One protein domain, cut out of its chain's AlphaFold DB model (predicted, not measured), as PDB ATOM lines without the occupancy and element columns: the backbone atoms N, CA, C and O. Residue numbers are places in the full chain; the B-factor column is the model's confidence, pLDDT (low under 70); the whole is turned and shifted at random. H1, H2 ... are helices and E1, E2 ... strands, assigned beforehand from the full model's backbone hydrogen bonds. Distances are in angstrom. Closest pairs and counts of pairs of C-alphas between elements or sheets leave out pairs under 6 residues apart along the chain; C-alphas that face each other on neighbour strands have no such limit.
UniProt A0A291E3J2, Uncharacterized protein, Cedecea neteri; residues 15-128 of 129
ATOM      1  N   CYS A  15     220.012 221.370 108.541       91.31
ATOM      2  CA  CYS A  15     219.175 221.076 109.701       91.31
ATOM      3  C   CYS A  15     218.150 222.181 109.921       91.31
ATOM      4  O   CYS A  15     218.443 223.354 109.725       91.31
ATOM      5  N   VAL A  16     216.949 221.810 110.363       93.06
ATOM      6  CA  VAL A  16     215.951 222.774 110.822       93.06
ATOM      7  C   VAL A  16     215.602 222.448 112.265       93.06
ATOM      8  O   VAL A  16     215.251 221.316 112.595       93.06
ATOM      9  N   ARG A  17     215.726 223.437 113.147       93.56
ATOM     10  CA  ARG A  17     215.359 223.326 114.553       93.56
ATOM     11  C   ARG A  17     214.099 224.133 114.809       93.56
ATOM     12  O   ARG A  17     214.153 225.351 114.907       93.56
ATOM     13  N   THR A  18     212.986 223.431 114.958       92.50
ATOM     14  CA  THR A  18     211.660 223.996 115.235       92.50
ATOM     15  C   THR A  18     210.815 222.973 116.004       92.50
ATOM     16  O   THR A  18     211.202 221.810 116.136       92.50
ATOM     17  N   SER A  19     209.669 223.404 116.528       89.81
ATOM     18  CA  SER A  19     208.581 222.539 117.000       89.81
ATOM     19  C   SER A  19     207.429 222.421 115.987       89.81
ATOM     20  O   SER A  19     206.507 221.634 116.203       89.81
ATOM     21  N   SER A  20     207.467 223.179 114.884       90.62
ATOM     22  CA  SER A  20     206.427 223.224 113.855       90.62
ATOM     23  C   SER A  20     206.790 222.353 112.655       90.62
ATOM     24  O   SER A  20     207.706 222.660 111.894       90.62
ATOM     25  N   TRP A  21     206.017 221.286 112.436       90.31
ATOM     26  CA  TRP A  21     206.224 220.384 111.298       90.31
ATOM     27  C   TRP A  21     206.071 221.096 109.945       90.31
ATOM     28  O   TRP A  21     206.881 220.896 109.043       90.31
ATOM     29  N   CYS A  22     205.069 221.972 109.801       89.69
ATOM     30  CA  CYS A  22     204.866 222.729 108.561       89.69
ATOM     31  C   CYS A  22     206.048 223.657 108.269       89.69
ATOM     32  O   CYS A  22     206.484 223.763 107.123       89.69
ATOM     33  N   PHE A  23     206.577 224.306 109.311       90.94
ATOM     34  CA  PHE A  23     207.754 225.154 109.184       90.94
ATOM     35  C   PHE A  23     208.976 224.333 108.769       90.94
ATOM     36  O   PHE A  23     209.673 224.707 107.832       90.94
ATOM     37  N   GLU A  24     209.203 223.190 109.422       92.56
ATOM     38  CA  GLU A  24     210.312 222.288 109.108       92.56
ATOM     39  C   GLU A  24     210.311 221.884 107.632       92.56
ATOM     40  O   GLU A  24     211.336 222.013 106.961       92.56
ATOM     41  N   GLN A  25     209.162 221.447 107.107       91.81
ATOM     42  CA  GLN A  25     209.038 221.055 105.702       91.81
ATOM     43  C   GLN A  25     209.282 222.237 104.756       91.81
ATOM     44  O   GLN A  25     210.074 222.112 103.821       91.81
ATOM     45  N   GLY A  26     208.655 223.390 105.013       91.69
ATOM     46  CA  GLY A  26     208.795 224.577 104.165       91.69
ATOM     47  C   GLY A  26     210.225 225.118 104.130       91.69
ATOM     48  O   GLY A  26     210.788 225.319 103.055       91.69
ATOM     49  N   ALA A  27     210.846 225.289 105.300       92.06
ATOM     50  CA  ALA A  27     212.222 225.766 105.417       92.06
ATOM     51  C   ALA A  27     213.219 224.782 104.793       92.06
ATOM     52  O   ALA A  27     214.145 225.197 104.097       92.06
ATOM     53  N   THR A  28     213.011 223.475 104.991       92.69
ATOM     54  CA  THR A  28     213.850 222.441 104.375       92.69
ATOM     55  C   THR A  28     213.765 222.494 102.854       92.69
ATOM     56  O   THR A  28     214.795 222.397 102.190       92.69
ATOM     57  N   GLU A  29     212.566 222.646 102.289       91.50
ATOM     58  CA  GLU A  29     212.383 222.697 100.839       91.50
ATOM     59  C   GLU A  29     212.991 223.967 100.229       91.50
ATOM     60  O   GLU A  29     213.714 223.881  99.239       91.50
ATOM     61  N   LEU A  30     212.804 225.128 100.864       91.25
ATOM     62  CA  LEU A  30     213.446 226.375 100.438       91.25
ATOM     63  C   LEU A  30     214.974 226.271 100.486       91.25
ATOM     64  O   LEU A  30     215.655 226.555  99.500       91.25
ATOM     65  N   ALA A  31     215.524 225.813 101.610       91.69
ATOM     66  CA  ALA A  31     216.963 225.643 101.771       91.69
ATOM     67  C   ALA A  31     217.531 224.679 100.728       91.69
ATOM     68  O   ALA A  31     218.568 224.936 100.134       91.69
ATOM     69  N   ARG A  32     216.815 223.598 100.426       89.12
ATOM     70  CA  ARG A  32     217.202 222.641  99.388       89.12
ATOM     71  C   ARG A  32     217.288 223.232  97.984       89.12
ATOM     72  O   ARG A  32     217.990 222.649  97.160       89.12
ATOM     73  N   GLN A  33     216.542 224.294  97.701       89.81
ATOM     74  CA  GLN A  33     216.523 224.940  96.391       89.81
ATOM     75  C   GLN A  33     217.588 226.033  96.268       89.81
ATOM     76  O   GLN A  33     218.160 226.185  95.192       89.81
ATOM     77  N   TYR A  34     217.867 226.766  97.351       90.75
ATOM     78  CA  TYR A  34     218.713 227.966  97.302       90.75
ATOM     79  C   TYR A  34     220.052 227.838  98.046       90.75
ATOM     80  O   TYR A  34     220.981 228.586  97.761       90.75
ATOM     81  N   PHE A  35     220.210 226.878  98.958       90.69
ATOM     82  CA  PHE A  35     221.488 226.609  99.617       90.69
ATOM     83  C   PHE A  35     222.287 225.562  98.828       90.69
ATOM     84  O   PHE A  35     221.984 224.368  98.855       90.69
ATOM     85  N   ILE A  36     223.306 226.024  98.106       87.50
ATOM     86  CA  ILE A  36     224.122 225.236  97.172       87.50
ATOM     87  C   ILE A  36     225.537 224.938  97.692       87.50
ATOM     88  O   ILE A  36     226.289 224.220  97.030       87.50
ATOM     89  N   ALA A  37     225.921 225.470  98.858       85.88
ATOM     90  CA  ALA A  37     227.232 225.231  99.457       85.88
ATOM     91  C   ALA A  37     227.373 223.776  99.952       85.88
ATOM     92  O   ALA A  37     227.014 223.420 101.078       85.88
ATOM     93  N   ALA A  38     227.892 222.913  99.078       82.75
ATOM     94  CA  ALA A  38     228.011 221.472  99.303       82.75
ATOM     95  C   ALA A  38     229.032 221.082 100.389       82.75
ATOM     96  O   ALA A  38     228.990 219.964 100.898       82.75
ATOM     97  N   ASP A  39     229.930 221.988 100.758       85.94
ATOM     98  CA  ASP A  39     230.958 221.814 101.786       85.94
ATOM     99  C   ASP A  39     230.550 222.373 103.159       85.94
ATOM    100  O   ASP A  39     231.270 222.182 104.136       85.94
ATOM    101  N   LYS A  40     229.397 223.045 103.257       88.12
ATOM    102  CA  LYS A  40     228.956 223.741 104.472       88.12
ATOM    103  C   LYS A  40     227.692 223.129 105.032       88.12
ATOM    104  O   LYS A  40     226.820 222.717 104.280       88.12
ATOM    105  N   THR A  41     227.546 223.148 106.354       91.19
ATOM    106  CA  THR A  41     226.293 222.768 107.014       91.19
ATOM    107  C   THR A  41     225.540 224.019 107.471       91.19
ATOM    108  O   THR A  41     226.052 224.801 108.265       91.19
ATOM    109  N   LEU A  42     224.320 224.187 106.977       92.94
ATOM    110  CA  LEU A  42     223.324 225.164 107.380       92.94
ATOM    111  C   LEU A  42     222.410 224.595 108.471       92.94
ATOM    112  O   LEU A  42     221.852 223.510 108.326       92.94
ATOM    113  N   CYS A  43     222.177 225.368 109.526       93.75
ATOM    114  CA  CYS A  43     221.116 225.134 110.487       93.75
ATOM    115  C   CYS A  43     220.148 226.311 110.537       93.75
ATOM    116  O   CYS A  43     220.515 227.413 110.938       93.75
ATOM    117  N   ILE A  44     218.898 226.067 110.169       93.81
ATOM    118  CA  ILE A  44     217.810 227.029 110.297       93.81
ATOM    119  C   ILE A  44     217.185 226.836 111.673       93.81
ATOM    120  O   ILE A  44     216.704 225.755 111.999       93.81
ATOM    121  N   VAL A  45     217.187 227.875 112.491       93.25
ATOM    122  CA  VAL A  45     216.652 227.850 113.848       93.25
ATOM    123  C   VAL A  45     215.409 228.720 113.883       93.25
ATOM    124  O   VAL A  45     215.498 229.935 113.744       93.25
ATOM    125  N   ASP A  46     214.258 228.095 114.092       92.00
ATOM    126  CA  ASP A  46     213.021 228.789 114.423       92.00
ATOM    127  C   ASP A  46     213.130 229.308 115.860       92.00
ATOM    128  O   ASP A  46     213.043 228.551 116.829       92.00
ATOM    129  N   ALA A  47     213.386 230.602 115.992       89.31
ATOM    130  CA  ALA A  47     213.580 231.269 117.265       89.31
ATOM    131  C   ALA A  47     212.303 231.294 118.112       89.31
ATOM    132  O   ALA A  47     212.387 231.240 119.343       89.31
ATOM    133  N   ASP A  48     211.131 231.323 117.475       87.06
ATOM    134  CA  ASP A  48     209.849 231.395 118.175       87.06
ATOM    135  C   ASP A  48     209.553 230.074 118.900       87.06
ATOM    136  O   ASP A  48     208.992 230.073 120.000       87.06
ATOM    137  N   ALA A  49     210.057 228.952 118.374       88.88
ATOM    138  CA  ALA A  49     209.964 227.642 119.016       88.88
ATOM    139  C   ALA A  49     210.686 227.553 120.380       88.88
ATOM    140  O   ALA A  49     210.407 226.641 121.161       88.88
ATOM    141  N   PHE A  50     211.602 228.477 120.701       86.75
ATOM    142  CA  PHE A  50     212.337 228.476 121.976       86.75
ATOM    143  C   PHE A  50     211.621 229.236 123.099       86.75
ATOM    144  O   PHE A  50     212.004 229.106 124.269       86.75
ATOM    145  N   GLY A  51     210.609 230.046 122.769       81.81
ATOM    146  CA  GLY A  51     209.792 230.820 123.712       81.81
ATOM    147  C   GLY A  51     210.522 231.937 124.473       81.81
ATOM    148  O   GLY A  51     209.878 232.808 125.050       81.81
ATOM    149  N   SER A  52     211.859 231.946 124.495       85.00
ATOM    150  CA  SER A  52     212.658 233.032 125.058       85.00
ATOM    151  C   SER A  52     214.044 233.115 124.424       85.00
ATOM    152  O   SER A  52     214.669 232.107 124.088       85.00
ATOM    153  N   GLU A  53     214.585 234.332 124.384       85.31
ATOM    154  CA  GLU A  53     215.958 234.601 123.946       85.31
ATOM    155  C   GLU A  53     217.003 233.890 124.833       85.31
ATOM    156  O   GLU A  53     218.079 233.536 124.367       85.31
ATOM    157  N   VAL A  54     216.689 233.613 126.110       88.62
ATOM    158  CA  VAL A  54     217.556 232.826 127.013       88.62
ATOM    159  C   VAL A  54     217.723 231.400 126.526       88.62
ATOM    160  O   VAL A  54     218.842 230.887 126.514       88.62
ATOM    161  N   HIS A  55     216.626 230.751 126.152       90.19
ATOM    162  CA  HIS A  55     216.673 229.375 125.680       90.19
ATOM    163  C   HIS A  55     217.332 229.279 124.308       90.19
ATOM    164  O   HIS A  55     218.136 228.373 124.102       90.19
ATOM    165  N   LEU A  56     217.073 230.251 123.427       91.12
ATOM    166  CA  LEU A  56     217.763 230.357 122.146       91.12
ATOM    167  C   LEU A  56     219.280 230.501 122.338       91.12
ATOM    168  O   LEU A  56     220.038 229.706 121.793       91.12
ATOM    169  N   LEU A  57     219.735 231.440 123.175       91.50
ATOM    170  CA  LEU A  57     221.161 231.638 123.462       91.50
ATOM    171  C   LEU A  57     221.827 230.389 124.049       91.50
ATOM    172  O   LEU A  57     222.932 230.039 123.645       91.50
ATOM    173  N   ARG A  58     221.160 229.695 124.980       92.19
ATOM    174  CA  ARG A  58     221.671 228.432 125.538       92.19
ATOM    175  C   ARG A  58     221.819 227.359 124.464       92.19
ATOM    176  O   ARG A  58     222.808 226.636 124.470       92.19
ATOM    177  N   TYR A  59     220.853 227.264 123.555       92.81
ATOM    178  CA  TYR A  59     220.920 226.326 122.444       92.81
ATOM    179  C   TYR A  59     222.038 226.676 121.459       92.81
ATOM    180  O   TYR A  59     222.796 225.789 121.083       92.81
ATOM    181  N   LEU A  60     222.189 227.953 121.097       92.56
ATOM    182  CA  LEU A  60     223.270 228.420 120.228       92.56
ATOM    183  C   LEU A  60     224.646 228.164 120.857       92.56
ATOM    184  O   LEU A  60     225.526 227.626 120.197       92.56
ATOM    185  N   ALA A  61     224.816 228.467 122.147       93.56
ATOM    186  CA  ALA A  61     226.047 228.161 122.873       93.56
ATOM    187  C   ALA A  61     226.341 226.654 122.891       93.56
ATOM    188  O   ALA A  61     227.475 226.254 122.654       93.56
ATOM    189  N   PHE A  62     225.311 225.826 123.096       92.94
ATOM    190  CA  PHE A  62     225.439 224.376 123.000       92.94
ATOM    191  C   PHE A  62     225.926 223.962 121.608       92.94
ATOM    192  O   PHE A  62     226.984 223.357 121.508       92.94
ATOM    193  N   ILE A  63     225.229 224.313 120.520       91.81
ATOM    194  CA  ILE A  63     225.634 223.853 119.179       91.81
ATOM    195  C   ILE A  63     226.991 224.418 118.736       91.81
ATOM    196  O   ILE A  63     227.707 223.719 118.027       91.81
ATOM    197  N   ARG A  64     227.382 225.618 119.192       92.94
ATOM    198  CA  ARG A  64     228.719 226.186 118.961       92.94
ATOM    199  C   ARG A  64     229.811 225.264 119.496       92.94
ATOM    200  O   ARG A  64     230.809 225.059 118.816       92.94
ATOM    201  N   ASP A  65     229.613 224.685 120.677       91.44
ATOM    202  CA  ASP A  65     230.609 223.811 121.300       91.44
ATOM    203  C   ASP A  65     230.740 222.457 120.568       91.44
ATOM    204  O   ASP A  65     231.798 221.835 120.611       91.44
ATOM    205  N   PHE A  66     229.691 222.006 119.864       87.81
ATOM    206  CA  PHE A  66     229.705 220.746 119.102       87.81
ATOM    207  C   PHE A  66     230.110 220.908 117.635       87.81
ATOM    208  O   PHE A  66     230.757 220.021 117.079       87.81
ATOM    209  N   LYS A  67     229.680 221.994 116.991       86.94
ATOM    210  CA  LYS A  67     229.910 222.282 115.572       86.94
ATOM    211  C   LYS A  67     230.074 223.794 115.355       86.94
ATOM    212  O   LYS A  67     229.134 224.469 114.926       86.94
ATOM    213  N   PRO A  68     231.258 224.346 115.667       86.19
ATOM    214  CA  PRO A  68     231.528 225.777 115.515       86.19
ATOM    215  C   PRO A  68     231.572 226.231 114.047       86.19
ATOM    216  O   PRO A  68     231.482 227.423 113.769       86.19
ATOM    217  N   ASP A  69     231.694 225.296 113.107       87.44
ATOM    218  CA  ASP A  69     231.748 225.508 111.659       87.44
ATOM    219  C   ASP A  69     230.365 225.645 110.991       87.44
ATOM    220  O   ASP A  69     230.272 225.818 109.775       87.44
ATOM    221  N   LEU A  70     229.280 225.594 111.771       89.31
ATOM    222  CA  LEU A  70     227.920 225.742 111.260       89.31
ATOM    223  C   LEU A  70     227.641 227.155 110.739       89.31
ATOM    224  O   LEU A  70     227.915 228.166 111.393       89.31
ATOM    225  N   LEU A  71     226.960 227.201 109.598       93.12
ATOM    226  CA  LEU A  71     226.154 228.347 109.217       93.12
ATOM    227  C   LEU A  71     224.817 228.247 109.934       93.12
ATOM    228  O   LEU A  71     224.130 227.235 109.847       93.12
ATOM    229  N   VAL A  72     224.429 229.297 110.636       92.44
ATOM    230  CA  VAL A  72     223.159 229.384 111.344       92.44
ATOM    231  C   VAL A  72     222.317 230.479 110.713       92.44
ATOM    232  O   VAL A  72     222.787 231.593 110.479       92.44
ATOM    233  N   MET A  73     221.058 230.153 110.450       92.75
ATOM    234  CA  MET A  73     220.041 231.088 110.000       92.75
ATOM    235  C   MET A  73     218.955 231.185 111.066       92.75
ATOM    236  O   MET A  73     218.367 230.171 111.436       92.75
ATOM    237  N   ILE A  74     218.682 232.386 111.569       91.44
ATOM    238  CA  ILE A  74     217.634 232.607 112.570       91.44
ATOM    239  C   ILE A  74     216.332 232.987 111.869       91.44
ATOM    240  O   ILE A  74     216.266 234.003 111.183       91.44
ATOM    241  N   ALA A  75     215.289 232.191 112.066       90.06
ATOM    242  CA  ALA A  75     213.955 232.456 111.555       90.06
ATOM    243  C   ALA A  75     212.969 232.794 112.685       90.06
ATOM    244  O   ALA A  75     213.134 232.310 113.801       90.06
ATOM    245  N   GLY A  76     211.941 233.597 112.403       83.88
ATOM    246  CA  GLY A  76     210.855 233.902 113.354       83.88
ATOM    247  C   GLY A  76     210.805 235.362 113.809       83.88
ATOM    248  O   GLY A  76     211.550 236.205 113.318       83.88
ATOM    249  N   ALA A  77     209.921 235.697 114.745       71.12
ATOM    250  CA  ALA A  77     209.685 237.070 115.196       71.12
ATOM    251  C   ALA A  77     210.909 237.688 115.884       71.12
ATOM    252  O   ALA A  77     211.165 238.881 115.746       71.12
ATOM    253  N   ILE A  78     211.728 236.885 116.570       68.62
ATOM    254  CA  ILE A  78     213.007 237.360 117.125       68.62
ATOM    255  C   ILE A  78     213.952 237.853 116.008       68.62
ATOM    256  O   ILE A  78     214.756 238.756 116.256       68.62
ATOM    257  N   ALA A  79     213.810 237.357 114.770       59.06
ATOM    258  CA  ALA A  79     214.578 237.827 113.615       59.06
ATOM    259  C   ALA A  79     214.284 239.297 113.253       59.06
ATOM    260  O   ALA A  79     215.194 239.995 112.816       59.06
ATOM    261  N   LEU A  80     213.073 239.813 113.527       55.81
ATOM    262  CA  LEU A  80     212.702 241.233 113.319       55.81
ATOM    263  C   LEU A  80     213.590 242.209 114.093       55.81
ATOM    264  O   LEU A  80     213.601 243.410 113.832       55.81
ATOM    265  N   HIS A  81     214.273 241.709 115.114       60.72
ATOM    266  CA  HIS A  81     215.085 242.514 116.000       60.72
ATOM    267  C   HIS A  81     216.573 242.485 115.681       60.72
ATOM    268  O   HIS A  81     217.333 243.173 116.365       60.72
ATOM    269  N   PHE A  82     216.988 241.723 114.671       62.56
ATOM    270  CA  PHE A  82     218.284 241.934 114.052       62.56
ATOM    271  C   PHE A  82     218.150 243.240 113.252       62.56
ATOM    272  O   PHE A  82     217.353 243.287 112.317       62.56
ATOM    273  N   PRO A  83     218.850 244.327 113.638       48.44
ATOM    274  CA  PRO A  83     218.665 245.670 113.074       48.44
ATOM    275  C   PRO A  83     218.935 245.726 111.564       48.44
ATOM    276  O   PRO A  83     218.526 246.670 110.902       48.44
ATOM    277  N   ASP A  84     219.533 244.662 111.031       52.69
ATOM    278  CA  ASP A  84     219.859 244.438 109.636       52.69
ATOM    279  C   ASP A  84     219.258 243.112 109.140       52.69
ATOM    280  O   ASP A  84     219.933 242.335 108.468       52.69
ATOM    281  N   ALA A  85     217.995 242.804 109.460       48.38
ATOM    282  CA  ALA A  85     217.309 241.625 108.907       48.38
ATOM    283  C   ALA A  85     217.320 241.597 107.357       48.38
ATOM    284  O   ALA A  85     217.206 240.530 106.767       48.38
ATOM    285  N   ASN A  86     217.558 242.750 106.715       43.56
ATOM    286  CA  ASN A  86     217.793 242.882 105.273       43.56
ATOM    287  C   ASN A  86     219.284 242.980 104.859       43.56
ATOM    288  O   ASN A  86     219.558 243.042 103.668       43.56
ATOM    289  N   ASN A  87     220.249 243.018 105.791       44.62
ATOM    290  CA  ASN A  87     221.666 243.323 105.507       44.62
ATOM    291  C   ASN A  87     222.697 242.359 106.135       44.62
ATOM    292  O   ASN A  87     223.831 242.316 105.668       44.62
ATOM    293  N   ASN A  88     222.339 241.551 107.142       56.16
ATOM    294  CA  ASN A  88     223.279 240.610 107.779       56.16
ATOM    295  C   ASN A  88     223.257 239.196 107.179       56.16
ATOM    296  O   ASN A  88     224.035 238.341 107.607       56.16
ATOM    297  N   GLY A  89     222.374 238.931 106.211       65.12
ATOM    298  CA  GLY A  89     222.367 237.695 105.421       65.12
ATOM    299  C   GLY A  89     222.141 236.400 106.211       65.12
ATOM    300  O   GLY A  89     222.331 235.330 105.655       65.12
ATOM    301  N   CYS A  90     221.754 236.458 107.493       79.19
ATOM    302  CA  CYS A  90     221.636 235.277 108.360       79.19
ATOM    303  C   CYS A  90     220.341 235.204 109.184       79.19
ATOM    304  O   CYS A  90     220.211 234.333 110.046       79.19
ATOM    305  N   SER A  91     219.372 236.089 108.949       85.69
ATOM    306  CA  SER A  91     218.089 236.061 109.655       85.69
ATOM    307  C   SER A  91     216.934 236.448 108.747       85.69
ATOM    308  O   SER A  91     217.097 237.333 107.916       85.69
ATOM    309  N   VAL A  92     215.763 235.846 108.946       86.00
ATOM    310  CA  VAL A  92     214.551 236.154 108.176       86.00
ATOM    311  C   VAL A  92     213.312 236.013 109.059       86.00
ATOM    312  O   VAL A  92     213.283 235.192 109.974       86.00
ATOM    313  N   THR A  93     212.253 236.777 108.811       85.94
ATOM    314  CA  THR A  93     210.978 236.517 109.496       85.94
ATOM    315  C   THR A  93     210.298 235.294 108.884       85.94
ATOM    316  O   THR A  93     210.448 235.009 107.695       85.94
ATOM    317  N   ALA A  94     209.559 234.530 109.690       80.62
ATOM    318  CA  ALA A  94     208.915 233.308 109.203       80.62
ATOM    319  C   ALA A  94     207.870 233.583 108.104       80.62
ATOM    320  O   ALA A  94     207.670 232.759 107.217       80.62
ATOM    321  N   ASP A  95     207.236 234.753 108.158       82.94
ATOM    322  CA  ASP A  95     206.242 235.261 107.214       82.94
ATOM    323  C   ASP A  95     206.842 236.116 106.086       82.94
ATOM    324  O   ASP A  95     206.097 236.648 105.259       82.94
ATOM    325  N   ALA A  96     208.172 236.262 106.032       84.25
ATOM    326  CA  ALA A  96     208.816 237.060 105.003       84.25
ATOM    327  C   ALA A  96     208.500 236.515 103.600       84.25
ATOM    328  O   ALA A  96     208.381 235.298 103.409       84.25
ATOM    329  N   PRO A  97     208.456 237.389 102.580       86.62
ATOM    330  CA  PRO A  97     208.383 236.958 101.194       86.62
ATOM    331  C   PRO A  97     209.495 235.962 100.838       86.62
ATOM    332  O   PRO A  97     210.620 236.049 101.337       86.62
ATOM    333  N   ILE A  98     209.210 235.059  99.894       88.00
ATOM    334  CA  ILE A  98     210.177 234.062  99.397       88.00
ATOM    335  C   ILE A  98     211.472 234.722  98.894       88.00
ATOM    336  O   ILE A  98     212.546 234.140  99.022       88.00
ATOM    337  N   THR A  99     211.400 235.942  98.356       87.69
ATOM    338  CA  THR A  99     212.580 236.701  97.914       87.69
ATOM    339  C   THR A  99     213.561 236.960  99.057       87.69
ATOM    340  O   THR A  99     214.749 236.729  98.878       87.69
ATOM    341  N   CYS A 100     213.079 237.322 100.248       86.00
ATOM    342  CA  CYS A 100     213.922 237.573 101.421       86.00
ATOM    343  C   CYS A 100     214.569 236.282 101.945       86.00
ATOM    344  O   CYS A 100     215.744 236.262 102.315       86.00
ATOM    345  N   TRP A 101     213.815 235.177 101.935       89.56
ATOM    346  CA  TRP A 101     214.346 233.849 102.250       89.56
ATOM    347  C   TRP A 101     215.469 233.457 101.295       89.56
ATOM    348  O   TRP A 101     216.536 233.030 101.732       89.56
ATOM    349  N   ARG A 102     215.238 233.639  99.992       90.12
ATOM    350  CA  ARG A 102     216.228 233.360  98.957       90.12
ATOM    351  C   ARG A 102     217.472 234.224  99.121       90.12
ATOM    352  O   ARG A 102     218.558 233.670  99.126       90.12
ATOM    353  N   GLU A 103     217.331 235.537  99.269       88.12
ATOM    354  CA  GLU A 103     218.466 236.457  99.438       88.12
ATOM    355  C   GLU A 103     219.331 236.073 100.644       88.12
ATOM    356  O   GLU A 103     220.558 236.070 100.561       88.12
ATOM    357  N   THR A 104     218.691 235.667 101.743       89.44
ATOM    358  CA  THR A 104     219.378 235.185 102.947       89.44
ATOM    359  C   THR A 104     220.134 233.879 102.674       89.44
ATOM    360  O   THR A 104     221.313 233.763 102.996       89.44
ATOM    361  N   LEU A 105     219.489 232.893 102.042       90.75
ATOM    362  CA  LEU A 105     220.123 231.618 101.681       90.75
ATOM    363  C   LEU A 105     221.264 231.807 100.667       90.75
ATOM    364  O   LEU A 105     222.319 231.186 100.811       90.75
ATOM    365  N   ASP A 106     221.080 232.701  99.695       89.31
ATOM    366  CA  ASP A 106     222.083 233.086  98.703       89.31
ATOM    367  C   ASP A 106     223.298 233.730  99.387       89.31
ATOM    368  O   ASP A 106     224.430 233.356  99.081       89.31
ATOM    369  N   ALA A 107     223.095 234.617 100.368       88.25
ATOM    370  CA  ALA A 107     224.185 235.192 101.158       88.25
ATOM    371  C   ALA A 107     224.958 234.114 101.938       88.25
ATOM    372  O   ALA A 107     226.191 234.062 101.876       88.25
ATOM    373  N   LEU A 108     224.247 233.203 102.611       90.25
ATOM    374  CA  LEU A 108     224.849 232.128 103.410       90.25
ATOM    375  C   LEU A 108     225.748 231.203 102.586       90.25
ATOM    376  O   LEU A 108     226.755 230.720 103.106       90.25
ATOM    377  N   ASN A 109     225.463 231.004 101.296       89.06
ATOM    378  CA  ASN A 109     226.337 230.219 100.418       89.06
ATOM    379  C   ASN A 109     227.779 230.754 100.383       89.06
ATOM    380  O   ASN A 109     228.724 229.969 100.274       89.06
ATOM    381  N   PHE A 110     227.973 232.065 100.539       88.50
ATOM    382  CA  PHE A 110     229.284 232.719 100.459       88.50
ATOM    383  C   PHE A 110     229.877 233.080 101.826       88.50
ATOM    384  O   PHE A 110     231.051 233.436 101.907       88.50
ATOM    385  N   MET A 111     229.111 232.934 102.908       87.94
ATOM    386  CA  MET A 111     229.565 233.253 104.262       87.94
ATOM    387  C   MET A 111     230.423 232.139 104.874       87.94
ATOM    388  O   MET A 111     230.298 230.961 104.529       87.94
ATOM    389  N   GLY A 112     231.303 232.527 105.799       88.31
ATOM    390  CA  GLY A 112     231.916 231.607 106.757       88.31
ATOM    391  C   GLY A 112     230.999 231.352 107.961       88.31
ATOM    392  O   GLY A 112     229.939 231.978 108.054       88.31
ATOM    393  N   PRO A 113     231.404 230.470 108.892       89.62
ATOM    394  CA  PRO A 113     230.648 230.196 110.111       89.62
ATOM    395  C   PRO A 113     230.285 231.490 110.846       89.62
ATOM    396  O   PRO A 113     231.111 232.392 110.985       89.62
ATOM    397  N   ASN A 114     229.033 231.601 111.285       91.06
ATOM    398  CA  ASN A 114     228.461 232.867 111.758       91.06
ATOM    399  C   ASN A 114     227.854 232.774 113.168       91.06
ATOM    400  O   ASN A 114     227.256 233.740 113.648       91.06
ATOM    401  N   ILE A 115     228.010 231.634 113.842       90.94
ATOM    402  CA  ILE A 115     227.363 231.377 115.126       90.94
ATOM    403  C   ILE A 115     227.830 232.320 116.242       90.94
ATOM    404  O   ILE A 115     227.000 232.822 117.002       90.94
ATOM    405  N   ASP A 116     229.127 232.630 116.309       89.44
ATOM    406  CA  ASP A 116     229.670 233.544 117.319       89.44
ATOM    407  C   ASP A 116     229.134 234.965 117.139       89.44
ATOM    408  O   ASP A 116     228.792 235.625 118.120       89.44
ATOM    409  N   ASN A 117     228.966 235.405 115.889       87.00
ATOM    410  CA  ASN A 117     228.384 236.709 115.577       87.00
ATOM    411  C   ASN A 117     226.929 236.788 116.058       87.00
ATOM    412  O   ASN A 117     226.524 237.786 116.655       87.00
ATOM    413  N   ILE A 118     226.153 235.719 115.852       87.94
ATOM    414  CA  ILE A 118     224.758 235.642 116.301       87.94
ATOM    415  C   ILE A 118     224.685 235.645 117.834       87.94
ATOM    416  O   ILE A 118     223.885 236.384 118.413       87.94
ATOM    417  N   ILE A 119     225.534 234.862 118.511       89.69
ATOM    418  CA  ILE A 119     225.583 234.818 119.980       89.69
ATOM    419  C   ILE A 119     225.986 236.181 120.550       89.69
ATOM    420  O   ILE A 119     225.335 236.666 121.480       89.69
ATOM    421  N   ALA A 120     227.030 236.810 120.003       86.69
ATOM    422  CA  ALA A 120     227.499 238.123 120.436       86.69
ATOM    423  C   ALA A 120     226.404 239.184 120.279       86.69
ATOM    424  O   ALA A 120     226.159 239.959 121.203       86.69
ATOM    425  N   PHE A 121     225.690 239.169 119.150       83.81
ATOM    426  CA  PHE A 121     224.575 240.072 118.892       83.81
ATOM    427  C   PHE A 121     223.452 239.931 119.936       83.81
ATOM    428  O   PHE A 121     223.092 240.906 120.602       83.81
ATOM    429  N   LEU A 122     222.941 238.712 120.131       82.62
ATOM    430  CA  LEU A 122     221.867 238.431 121.094       82.62
ATOM    431  C   LEU A 122     222.302 238.721 122.544       82.62
ATOM    432  O   LEU A 122     221.514 239.163 123.379       82.62
ATOM    433  N   THR A 123     223.582 238.520 122.860       84.00
ATOM    434  CA  THR A 123     224.125 238.799 124.196       84.00
ATOM    435  C   THR A 123     224.248 240.300 124.458       84.00
ATOM    436  O   THR A 123     223.793 240.771 125.499       84.00
ATOM    437  N   ASN A 124     224.797 241.073 123.517       75.44
ATOM    438  CA  ASN A 124     224.969 242.522 123.665       75.44
ATOM    439  C   ASN A 124     223.630 243.256 123.805       75.44
ATOM    440  O   ASN A 124     223.534 244.234 124.544       75.44
ATOM    441  N   ARG A 125     222.565 242.737 123.189       67.62
ATOM    442  CA  ARG A 125     221.215 243.289 123.332       67.62
ATOM    443  C   ARG A 125     220.695 243.266 124.773       67.62
ATOM    444  O   ARG A 125     219.933 244.150 125.157       67.62
ATOM    445  N   ARG A 126     221.110 242.289 125.586       56.81
ATOM    446  CA  ARG A 126     220.709 242.220 126.999       56.81
ATOM    447  C   ARG A 126     221.301 243.318 127.858       56.81
ATOM    448  O   ARG A 126     220.678 243.678 128.845       56.81
ATOM    449  N   PHE A 127     222.486 243.808 127.512       50.50
ATOM    450  CA  PHE A 127     223.182 244.823 128.300       50.50
ATOM    451  C   PHE A 127     222.723 246.251 127.971       50.50
ATOM    452  O   PHE A 127     223.080 247.180 128.687       50.50
ATOM    453  N   CYS A 128     221.925 246.431 126.914       42.72
ATOM    454  CA  CYS A 128     221.349 247.718 126.513       42.72
ATOM    455  C   CYS A 128     219.858 247.870 126.880       42.72
ATOM    456  O   CYS A 128     219.216 248.810 126.409       42.72
TER     457      CYS A 128
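Overview. This is residues 15 to 128 of the 129 residues of an uncharacterized protein of Cedecea neteri (UniProt A0A291E3J2). A small sheet of three parallel strands stands in the middle between two pairs of helices, H1 with H4 on one side and H2 with H5 on the other, the second pair only grazing the sheet. Beyond edge strand E3 lie the short helix H3 and a long link, whose residues 91 to 92 pair with E3. The printed part has 114 residues, with five named helices and three named strands in the order E1 H1 E2 H2 E3 H3 H4 H5; the sheet runs E1 E2 E3, and the class is mostly helix. The whole is compact, with a radius of gyration of the C-alphas of 12.9 A and spans of 37 by 28 by 26 A.

Arrangement. E1, residues 15 to 17, is the parallel neighbour of E2, residues 42 to 46, with N 17 and O 44 at 2.8 A. E2 is the parallel neighbour of E3, residues 71 to 75, with N 43 and O 71 at 2.7 A. H1, residues 21 to 34, is on the sheet at a height of 9.5 A, over E2 and only just over E1, on which 3 of its C-alphas fall. On the local plane it stands at 32 degrees to E2, only just slantwise to the strands. E1, H1, E2 form a strand-helix-strand unit, two parallel neighbour strands with a helix between, with a left-handed crossover; H2, residues 53 to 66, makes the next, E2, H2, E3, right-handed. H2 only grazes the sheet, with residues 56 to 64. H3, residues 77 to 81, only just on the sheet with 5 pairs of C-alphas within 10 A, only grazes it. H4, residues 98 to 110, is on the sheet, and its residues 101 to 106 touch residues 30 to 34 of H1 at a steep tilt of 58 degrees, the same way; the closest C-alphas, of Tyr 34 and Leu 105, are 5.9 A apart. H5, residues 115 to 127, touches H2 at a shallow tilt of 31 degrees, opposite ways, closest at the C-alphas of Leu 57 and Ile 119, 6.5 A. H1 and H2 are apart. Every O i to N i+4 pair is within hydrogen-bond range in H1 and H2, against 8 of 9 in H4, 7 of 9 in H5 and 0 of 1 in H3, where 2 of 2 O i to N i+3 pairs are.

Along the chain. E1 begins at C-alpha 15, (219.175, 221.076, 109.701). H1 is 20.2 A long, H2 20.1 A, H4 19.2 A and H5 19.3 A; E2 measures 13.0 A and E3 13.1 A. H5 ends at C-alpha 127, (223.182, 244.823, 128.300).

Size, cuts and confidence. The two C-alphas farthest apart, of Ala 38 and Cys 128, are 38.4 A apart. The printed part has no cut, and its long link is H3 to H4, 16 residues. Mean pLDDT of the printed part is 84.1; residues 78 to 89 and 125 to 128 are under 70.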